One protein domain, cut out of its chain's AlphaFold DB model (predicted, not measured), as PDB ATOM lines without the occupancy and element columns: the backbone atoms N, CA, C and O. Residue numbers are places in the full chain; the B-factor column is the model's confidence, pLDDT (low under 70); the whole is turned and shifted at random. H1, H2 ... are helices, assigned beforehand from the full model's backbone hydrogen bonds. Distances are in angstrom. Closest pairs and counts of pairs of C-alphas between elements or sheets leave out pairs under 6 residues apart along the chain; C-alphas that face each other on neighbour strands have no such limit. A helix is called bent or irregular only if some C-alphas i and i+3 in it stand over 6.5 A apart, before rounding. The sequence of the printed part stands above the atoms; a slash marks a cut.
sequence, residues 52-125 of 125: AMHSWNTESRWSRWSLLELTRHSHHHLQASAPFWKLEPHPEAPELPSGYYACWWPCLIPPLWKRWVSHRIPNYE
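Overview. This is residues 52 to 125 of the 125 residues of the protein "FA_desaturase domain-containing protein" of Euryarchaeota archaeon (UniProt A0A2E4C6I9). Four short helices are strung on loops in a flat shape, with H2 and the first part of a long loop, residues 79 to 99, at one end and H3 and H4 at the other. The printed part has 74 residues, under half in the named helices H1 to H4, in that order; it is all helix with no named strand. It is compact, radius of gyration of the C-alphas 12.8 A, spanning 36 by 33 by 15 A.

Arrangement. H1, residues 61 to 66, is close to but not clearly touching H3, residues 100 to 107, about perpendicular at 84 degrees; their closest C-alphas, Ser 63 and Tyr 100, are 6.0 A apart. H2, residues 73 to 78, is apart from H1 and H3. H3 and H4, residues 110 to 120, only just touch, with 3 pairs of C-alphas within 8 A, and only at the corner; the closest C-alphas, Cys 107 and Trp 113, are 4.9 A apart. They run opposite ways at a steep tilt of 58 degrees. H4 is apart from H1 and H2. Every O i to N i+4 pair is within hydrogen-bond range in H1 and H2, but 2 of 4 in H3 and 5 of 7 in H4.

Along the chain. H1 begins at C-alpha 61 (23.459, 113.463, 1.781) and is 8.6 A long; H2 is 8.8 A, H3 9.8 A. H4, 15.6 A, ends at C-alpha 120 (11.607, 97.740, -3.807) and is irregular: C-alphas 116 and 119 are 7.2 A apart.

Size, cuts and confidence. The two farthest C-alphas, Ser 81 and Pro 111, are 36.4 A apart. The printed part has no cut; the link from H2 to H3 is long. Residues 124 to 125 have pLDDT under 70.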
ATOM      1  N   ALA A  52      25.249  91.993   1.738       93.38
ATOM      2  CA  ALA A  52      24.729  93.345   1.596       93.38
ATOM      3  C   ALA A  52      23.207  93.391   1.334       93.38
ATOM      4  O   ALA A  52      22.565  94.371   1.707       93.38
ATOM      5  N   MET A  53      22.612  92.308   0.809       93.25
ATOM      6  CA  MET A  53      21.173  92.201   0.523       93.25
ATOM      7  C   MET A  53      20.289  92.249   1.774       93.25
ATOM      8  O   MET A  53      19.114  92.594   1.689       93.25
ATOM      9  N   HIS A  54      20.837  91.929   2.947       93.69
ATOM     10  CA  HIS A  54      20.070  91.813   4.195       93.69
ATOM     11  C   HIS A  54      19.922  93.139   4.952       93.69
ATOM     12  O   HIS A  54      19.600  93.155   6.142       93.69
ATOM     13  N   SER A  55      20.196  94.262   4.292       94.69
ATOM     14  CA  SER A  55      20.124  95.593   4.889       94.69
ATOM     15  C   SER A  55      19.870  96.655   3.832       94.69
ATOM     16  O   SER A  55      20.497  96.636   2.779       94.69
ATOM     17  N   TRP A  56      18.993  97.604   4.139       95.44
ATOM     18  CA  TRP A  56      18.758  98.763   3.293       95.44
ATOM     19  C   TRP A  56      19.869  99.809   3.446       95.44
ATOM     20  O   TRP A  56      20.230 100.169   4.572       95.44
ATOM     21  N   ASN A  57      20.331 100.367   2.326       95.62
ATOM     22  CA  ASN A  57      21.231 101.523   2.288       95.62
ATOM     23  C   ASN A  57      20.535 102.788   1.766       95.62
ATOM     24  O   ASN A  57      19.429 102.747   1.230       95.62
ATOM     25  N   THR A  58      21.186 103.941   1.926       95.06
ATOM     26  CA  THR A  58      20.814 105.180   1.223       95.06
ATOM     27  C   THR A  58      22.003 106.123   1.100       95.06
ATOM     28  O   THR A  58      22.750 106.321   2.060       95.06
ATOM     29  N   GLU A  59      22.140 106.772  -0.056       95.06
ATOM     30  CA  GLU A  59      23.156 107.806  -0.285       95.06
ATOM     31  C   GLU A  59      22.627 109.241  -0.084       95.06
ATOM     32  O   GLU A  59      23.272 110.222  -0.464       95.06
ATOM     33  N   SER A  60      21.463 109.403   0.561       96.00
ATOM     34  CA  SER A  60      20.912 110.725   0.881       96.00
ATOM     35  C   SER A  60      21.871 111.536   1.760       96.00
ATOM     36  O   SER A  60      22.125 111.201   2.919       96.00
ATOM     37  N   ARG A  61      22.380 112.642   1.201       95.19
ATOM     38  CA  ARG A  61      23.459 113.463   1.781       95.19
ATOM     39  C   ARG A  61      23.195 113.887   3.221       95.19
ATOM     40  O   ARG A  61      24.085 113.782   4.057       95.19
ATOM     41  N   TRP A  62      21.979 114.361   3.505       96.38
ATOM     42  CA  TRP A  62      21.641 114.838   4.844       96.38
ATOM     43  C   TRP A  62      21.690 113.702   5.863       96.38
ATOM     44  O   TRP A  62      22.346 113.839   6.888       96.38
ATOM     45  N   SER A  63      21.083 112.555   5.542       96.00
ATOM     46  CA  SER A  63      21.132 111.369   6.402       96.00
ATOM     47  C   SER A  63      22.550 110.845   6.598       96.00
ATOM     48  O   SER A  63      22.898 110.489   7.715       96.00
ATOM     49  N   ARG A  64      23.380 110.832   5.554       95.00
ATOM     50  CA  ARG A  64      24.782 110.411   5.657       95.00
ATOM     51  C   ARG A  64      25.572 111.261   6.642       95.00
ATOM     52  O   ARG A  64      26.231 110.726   7.526       95.00
ATOM     53  N   TRP A  65      25.491 112.580   6.513       94.62
ATOM     54  CA  TRP A  65      26.286 113.484   7.338       94.62
ATOM     55  C   TRP A  65      25.816 113.521   8.788       94.62
ATOM     56  O   TRP A  65      26.631 113.394   9.697       94.62
ATOM     57  N   SER A  66      24.512 113.673   9.019       95.50
ATOM     58  CA  SER A  66      23.985 113.826  10.377       95.50
ATOM     59  C   SER A  66      23.961 112.516  11.164       95.50
ATOM     60  O   SER A  66      24.036 112.550  12.390       95.50
ATOM     61  N   LEU A  67      23.867 111.371  10.477       94.69
ATOM     62  CA  LEU A  67      23.896 110.045  11.096       94.69
ATOM     63  C   LEU A  67      25.278 109.388  11.006       94.69
ATOM     64  O   LEU A  67      25.391 108.207  11.302       94.69
ATOM     65  N   LEU A  68      26.324 110.120  10.611       94.81
ATOM     66  CA  LEU A  68      27.704 109.622  10.567       94.81
ATOM     67  C   LEU A  68      27.845 108.316   9.765       94.81
ATOM     68  O   LEU A  68      28.329 107.309  10.269       94.81
ATOM     69  N   GLU A  69      27.386 108.334   8.514       94.81
ATOM     70  CA  GLU A  69      27.443 107.204   7.573       94.81
ATOM     71  C   GLU A  69      26.701 105.934   8.040       94.81
ATOM     72  O   GLU A  69      26.839 104.875   7.431       94.81
ATOM     73  N   LEU A  70      25.815 106.038   9.046       93.25
ATOM     74  CA  LEU A  70      24.891 104.963   9.457       93.25
ATOM     75  C   LEU A  70      24.080 104.388   8.286       93.25
ATOM     76  O   LEU A  70      23.584 103.265   8.342       93.25
ATOM     77  N   THR A  71      23.922 105.176   7.225       93.38
ATOM     78  CA  THR A  71      23.187 104.798   6.025       93.38
ATOM     79  C   THR A  71      23.894 103.751   5.165       93.38
ATOM     80  O   THR A  71      23.241 103.177   4.299       93.38
ATOM     81  N   ARG A  72      25.184 103.482   5.410       94.38
ATOM     82  CA  ARG A  72      26.002 102.448   4.754       94.38
ATOM     83  C   ARG A  72      26.058 101.184   5.611       94.38
ATOM     84  O   ARG A  72      27.118 100.637   5.923       94.38
ATOM     85  N   HIS A  73      24.877 100.749   6.037       93.88
ATOM     86  CA  HIS A  73      24.692  99.681   7.015       93.88
ATOM     87  C   HIS A  73      25.161  98.321   6.498       93.88
ATOM     88  O   HIS A  73      25.719  97.530   7.256       93.88
ATOM     89  N   SER A  74      25.004  98.074   5.195       93.94
ATOM     90  CA  SER A  74      25.475  96.836   4.568       93.94
ATOM     91  C   SER A  74      26.977  96.639   4.739       93.94
ATOM     92  O   SER A  74      27.397  95.579   5.197       93.94
ATOM     93  N   HIS A  75      27.783  97.670   4.454       95.38
ATOM     94  CA  HIS A  75      29.232  97.592   4.641       95.38
ATOM     95  C   HIS A  75      29.559  97.378   6.114       95.38
ATOM     96  O   HIS A  75      30.356  96.504   6.435       95.38
ATOM     97  N   HIS A  76      28.901  98.098   7.029       94.25
ATOM     98  CA  HIS A  76      29.119  97.895   8.460       94.25
ATOM     99  C   HIS A  76      28.882  96.434   8.884       94.25
ATOM    100  O   HIS A  76      29.657  95.888   9.661       94.25
ATOM    101  N   HIS A  77      27.875  95.753   8.337       92.25
ATOM    102  CA  HIS A  77      27.672  94.330   8.616       92.25
ATOM    103  C   HIS A  77      28.692  93.398   7.955       92.25
ATOM    104  O   HIS A  77      28.985  92.339   8.508       92.25
ATOM    105  N   LEU A  78      29.242  93.777   6.803       93.69
ATOM    106  CA  LEU A  78      30.301  93.021   6.131       93.69
ATOM    107  C   LEU A  78      31.669  93.208   6.808       93.69
ATOM    108  O   LEU A  78      32.448  92.260   6.900       93.69
ATOM    109  N   GLN A  79      31.946  94.407   7.322       94.62
ATOM    110  CA  GLN A  79      33.183  94.775   8.001       94.62
ATOM    111  C   GLN A  79      32.904  95.739   9.169       94.62
ATOM    112  O   GLN A  79      33.150  96.942   9.094       94.62
ATOM    113  N   ALA A  80      32.446  95.195  10.299       92.25
ATOM    114  CA  ALA A  80      32.050  95.991  11.470       92.25
ATOM    115  C   ALA A  80      33.197  96.782  12.120       92.25
ATOM    116  O   ALA A  80      32.954  97.753  12.833       92.25
ATOM    117  N   SER A  81      34.447  96.385  11.866       95.06
ATOM    118  CA  SER A  81      35.646  97.085  12.338       95.06
ATOM    119  C   SER A  81      36.019  98.307  11.493       95.06
ATOM    120  O   SER A  81      36.909  99.064  11.887       95.06
ATOM    121  N   ALA A  82      35.377  98.512  10.336       95.75
ATOM    122  CA  ALA A  82      35.626  99.679   9.506       95.75
ATOM    123  C   ALA A  82      35.128 100.951  10.219       95.75
ATOM    124  O   ALA A  82      33.983 100.998  10.679       95.75
ATOM    125  N   PRO A  83      35.956 102.007  10.316       95.56
ATOM    126  CA  PRO A  83      35.500 103.276  10.860       95.56
ATOM    127  C   PRO A  83      34.488 103.929   9.911       95.56
ATOM    128  O   PRO A  83      34.572 103.751   8.694       95.56
ATOM    129  N   PHE A  84      33.577 104.744  10.451       93.75
ATOM    130  CA  PHE A  84      32.433 105.264   9.691       93.75
ATOM    131  C   PHE A  84      32.826 106.015   8.403       93.75
ATOM    132  O   PHE A  84      32.165 105.874   7.381       93.75
ATOM    133  N   TRP A  85      33.945 106.749   8.404       94.19
ATOM    134  CA  TRP A  85      34.440 107.498   7.236       94.19
ATOM    135  C   TRP A  85      35.028 106.626   6.117       94.19
ATOM    136  O   TRP A  85      35.347 107.147   5.051       94.19
ATOM    137  N   LYS A  86      35.216 105.322   6.355       96.00
ATOM    138  CA  LYS A  86      35.652 104.339   5.350       96.00
ATOM    139  C   LYS A  86      34.525 103.417   4.889       96.00
ATOM    140  O   LYS A  86      34.781 102.559   4.056       96.00
ATOM    141  N   LEU A  87      33.311 103.559   5.425       95.88
ATOM    142  CA  LEU A  87      32.176 102.787   4.927       95.88
ATOM    143  C   LEU A  87      31.902 103.199   3.485       95.88
ATOM    144  O   LEU A  87      31.899 104.384   3.174       95.88
ATOM    145  N   GLU A  88      31.640 102.229   2.623       93.69
ATOM    146  CA  GLU A  88      31.387 102.401   1.190       93.69
ATOM    147  C   GLU A  88      29.981 101.902   0.837       93.69
ATOM    148  O   GLU A  88      29.461 101.012   1.517       93.69
ATOM    149  N   PRO A  89      29.334 102.472  -0.192       92.19
ATOM    150  CA  PRO A  89      28.058 101.965  -0.668       92.19
ATOM    151  C   PRO A  89      28.249 100.621  -1.380       92.19
ATOM    152  O   PRO A  89      29.231 100.414  -2.087       92.19
ATOM    153  N   HIS A  90      27.263  99.740  -1.230       91.62
ATOM    154  CA  HIS A  90      27.201  98.444  -1.901       91.62
ATOM    155  C   HIS A  90      26.126  98.491  -2.994       91.62
ATOM    156  O   HIS A  90      24.952  98.601  -2.636       91.62
ATOM    157  N   PRO A  91      26.486  98.460  -4.293       89.50
ATOM    158  CA  PRO A  91      25.527  98.537  -5.401       89.50
ATOM    159  C   PRO A  91      24.492  97.409  -5.419       89.50
ATOM    160  O   PRO A  91      23.405  97.575  -5.962       89.50
ATOM    161  N   GLU A  92      24.839  96.262  -4.846       90.50
ATOM    162  CA  GLU A  92      23.956  95.115  -4.693       90.50
ATOM    163  C   GLU A  92      22.927  95.317  -3.572       90.50
ATOM    164  O   GLU A  92      21.851  94.738  -3.631       90.50
ATOM    165  N   ALA A  93      23.215  96.152  -2.567       93.25
ATOM    166  CA  ALA A  93      22.310  96.347  -1.440       93.25
ATOM    167  C   ALA A  93      20.997  97.018  -1.881       93.25
ATOM    168  O   ALA A  93      21.018  97.960  -2.677       93.25
ATOM    169  N   PRO A  94      19.848  96.621  -1.309       94.75
ATOM    170  CA  PRO A  94      18.597  97.316  -1.562       94.75
ATOM    171  C   PRO A  94      18.666  98.763  -1.038       94.75
ATOM    172  O   PRO A  94      19.204  99.031   0.038       94.75
ATOM    173  N   GLU A  95      18.107  99.715  -1.787       94.62
ATOM    174  CA  GLU A  95      18.149 101.141  -1.437       94.62
ATOM    175  C   GLU A  95      16.792 101.653  -0.932       94.62
ATOM    176  O   GLU A  95      15.742 101.412  -1.543       94.62
ATOM    177  N   LEU A  96      16.803 102.380   0.191       95.56
ATOM    178  CA  LEU A  96      15.617 103.069   0.696       95.56
ATOM    179  C   LEU A  96      15.092 104.062  -0.355       95.56
ATOM    180  O   LEU A  96      15.873 104.694  -1.066       95.56
ATOM    181  N   PRO A  97      13.767 104.302  -0.418       94.69
ATOM    182  CA  PRO A  97      13.198 105.262  -1.367       94.69
ATOM    183  C   PRO A  97      13.660 106.711  -1.131       94.69
ATOM    184  O   PRO A  97      13.460 107.566  -1.993       94.69
ATOM    185  N   SER A  98      14.206 107.014   0.049       95.31
ATOM    186  CA  SER A  98      14.768 108.310   0.420       95.31
ATOM    187  C   SER A  98      15.708 108.153   1.626       95.31
ATOM    188  O   SER A  98      15.975 107.043   2.080       95.31
ATOM    189  N   GLY A  99      16.202 109.266   2.174       95.25
ATOM    190  CA  GLY A  99      16.969 109.259   3.422       95.25
ATOM    191  C   GLY A  99      16.109 108.931   4.649       95.25
ATOM    192  O   GLY A  99      14.887 109.084   4.627       95.25
ATOM    193  N   TYR A 100      16.754 108.572   5.764       95.81
ATOM    194  CA  TYR A 100      16.089 108.194   7.021       95.81
ATOM    195  C   TYR A 100      15.049 109.205   7.496       95.81
ATOM    196  O   TYR A 100      13.977 108.804   7.922       95.81
ATOM    197  N   TYR A 101      15.320 110.506   7.386       95.12
ATOM    198  CA  TYR A 101      14.385 111.537   7.847       95.12
ATOM    199  C   TYR A 101      13.079 111.571   7.050       95.12
ATOM    200  O   TYR A 101      12.021 111.829   7.615       95.12
ATOM    201  N   ALA A 102      13.142 111.295   5.746       95.75
ATOM    202  CA  ALA A 102      11.954 111.205   4.907       95.75
ATOM    203  C   ALA A 102      11.225 109.870   5.117       95.75
ATOM    204  O   ALA A 102       9.998 109.839   5.123       95.75
ATOM    205  N   CYS A 103      11.968 108.780   5.338       96.50
ATOM    206  CA  CYS A 103      11.410 107.463   5.649       96.50
ATOM    207  C   CYS A 103      10.796 107.366   7.052       96.50
ATOM    208  O   CYS A 103       9.875 106.575   7.248       96.50
ATOM    209  N   TRP A 104      11.252 108.189   7.997       95.62
ATOM    210  CA  TRP A 104      10.814 108.186   9.391       95.62
ATOM    211  C   TRP A 104       9.296 108.327   9.515       95.62
ATOM    212  O   TRP A 104       8.617 107.475  10.063       95.62
ATOM    213  N   TRP A 105       8.710 109.375   8.948       95.44
ATOM    214  CA  TRP A 105       7.280 109.641   9.120       95.44
ATOM    215  C   TRP A 105       6.351 108.546   8.572       95.44
ATOM    216  O   TRP A 105       5.495 108.076   9.323       95.44
ATOM    217  N   PRO A 106       6.491 108.081   7.314       96.12
ATOM    218  CA  PRO A 106       5.623 107.032   6.794       96.12
ATOM    219  C   PRO A 106       5.844 105.685   7.482       96.12
ATOM    220  O   PRO A 106       4.888 104.925   7.593       96.12
ATOM    221  N   CYS A 107       7.048 105.397   7.990       95.94
ATOM    222  CA  CYS A 107       7.333 104.170   8.734       95.94
ATOM    223  C   CYS A 107       6.544 104.069  10.058       95.94
ATOM    224  O   CYS A 107       6.301 102.965  10.540       95.94
ATOM    225  N   LEU A 108       6.076 105.188  10.633       95.75
ATOM    226  CA  LEU A 108       5.161 105.184  11.790       95.75
ATOM    227  C   LEU A 108       3.746 104.695  11.439       95.75
ATOM    228  O   LEU A 108       2.971 104.362  12.333       95.75
ATOM    229  N   ILE A 109       3.398 104.656  10.150       97.31
ATOM    230  CA  ILE A 109       2.083 104.259   9.650       97.31
ATOM    231  C   ILE A 109       2.276 103.015   8.765       97.31
ATOM    232  O   ILE A 109       2.461 103.144   7.551       97.31
ATOM    233  N   PRO A 110       2.205 101.788   9.328       95.25
ATOM    234  CA  PRO A 110       2.521 100.549   8.613       95.25
ATOM    235  C   PRO A 110       1.889 100.381   7.220       95.25
ATOM    236  O   PRO A 110       2.607  99.965   6.307       95.25
ATOM    237  N   PRO A 111       0.598 100.704   6.978       96.88
ATOM    238  CA  PRO A 111       0.031 100.569   5.635       96.88
ATOM    239  C   PRO A 111       0.646 101.546   4.621       96.88
ATOM    240  O   PRO A 111       0.814 101.180   3.457       96.88
ATOM    241  N   LEU A 112       1.020 102.757   5.047       96.81
ATOM    242  CA  LEU A 112       1.676 103.746   4.190       96.81
ATOM    243  C   LEU A 112       3.108 103.313   3.867       96.81
ATOM    244  O   LEU A 112       3.500 103.305   2.701       96.81
ATOM    245  N   TRP A 113       3.855 102.891   4.890       96.88
ATOM    246  CA  TRP A 113       5.208 102.363   4.731       96.88
ATOM    247  C   TRP A 113       5.253 101.177   3.777       96.88
ATOM    248  O   TRP A 113       5.991 101.194   2.792       96.88
ATOM    249  N   LYS A 114       4.393 100.180   4.024       95.88
ATOM    250  CA  LYS A 114       4.311  98.978   3.199       95.88
ATOM    251  C   LYS A 114       4.048  99.341   1.745       95.88
ATOM    252  O   LYS A 114       4.783  98.882   0.886       95.88
ATOM    253  N   ARG A 115       3.060 100.200   1.476       95.50
ATOM    254  CA  ARG A 115       2.719 100.635   0.113       95.50
ATOM    255  C   ARG A 115       3.873 101.355  -0.591       95.50
ATOM    256  O   ARG A 115       4.000 101.238  -1.803       95.50
ATOM    257  N   TRP A 116       4.688 102.117   0.134       95.94
ATOM    258  CA  TRP A 116       5.778 102.879  -0.473       95.94
ATOM    259  C   TRP A 116       7.022 102.026  -0.753       95.94
ATOM    260  O   TRP A 116       7.665 102.201  -1.789       95.94
ATOM    261  N   VAL A 117       7.349 101.097   0.151       95.88
ATOM    262  CA  VAL A 117       8.628 100.368   0.135       95.88
ATOM    263  C   VAL A 117       8.510  98.961  -0.445       95.88
ATOM    264  O   VAL A 117       9.475  98.478  -1.027       95.88
ATOM    265  N   SER A 118       7.348  98.298  -0.366       94.25
ATOM    266  CA  SER A 118       7.217  96.875  -0.736       94.25
ATOM    267  C   SER A 118       7.672  96.554  -2.156       94.25
ATOM    268  O   SER A 118       8.226  95.490  -2.393       94.25
ATOM    269  N   HIS A 119       7.462  97.474  -3.096       92.00
ATOM    270  CA  HIS A 119       7.825  97.300  -4.505       92.00
ATOM    271  C   HIS A 119       9.341  97.329  -4.762       92.00
ATOM    272  O   HIS A 119       9.768  97.073  -5.882       92.00
ATOM    273  N   ARG A 120      10.141  97.684  -3.749       92.81
ATOM    274  CA  ARG A 120      11.607  97.740  -3.807       92.81
ATOM    275  C   ARG A 120      12.269  96.545  -3.128       92.81
ATOM    276  O   ARG A 120      13.489  96.446  -3.171       92.81
ATOM    277  N   ILE A 121      11.494  95.690  -2.451       92.44
ATOM    278  CA  ILE A 121      12.037  94.495  -1.803       92.44
ATOM    279  C   ILE A 121      12.566  93.573  -2.913       92.44
ATOM    280  O   ILE A 121      11.813  93.294  -3.849       92.44
ATOM    281  N   PRO A 122      13.823  93.106  -2.831       86.81
ATOM    282  CA  PRO A 122      14.352  92.126  -3.772       86.81
ATOM    283  C   PRO A 122      13.502  90.852  -3.780       86.81
ATOM    284  O   PRO A 122      13.054  90.394  -2.726       86.81
ATOM    285  N   ASN A 123      13.286  90.267  -4.958       78.88
ATOM    286  CA  ASN A 123      12.696  88.936  -5.041       78.88
ATOM    287  C   ASN A 123      13.738  87.929  -4.549       78.88
ATOM    288  O   ASN A 123      14.837  87.868  -5.096       78.88
ATOM    289  N   TYR A 124      13.390  87.176  -3.513       65.38
ATOM    290  CA  TYR A 124      14.142  85.995  -3.107       65.38
ATOM    291  C   TYR A 124      13.683  84.861  -4.032       65.38
ATOM    292  O   TYR A 124      12.479  84.593  -4.082       65.38
ATOM    293  N   GLU A 125      14.596  84.297  -4.826       51.12
ATOM    294  CA  GLU A 125      14.347  83.047  -5.567       51.12
ATOM    295  C   GLU A 125      14.317  81.846  -4.617       51.12
ATOM    296  O   GLU A 125      15.116  81.840  -3.653       51.12
TER     297      GLU A 125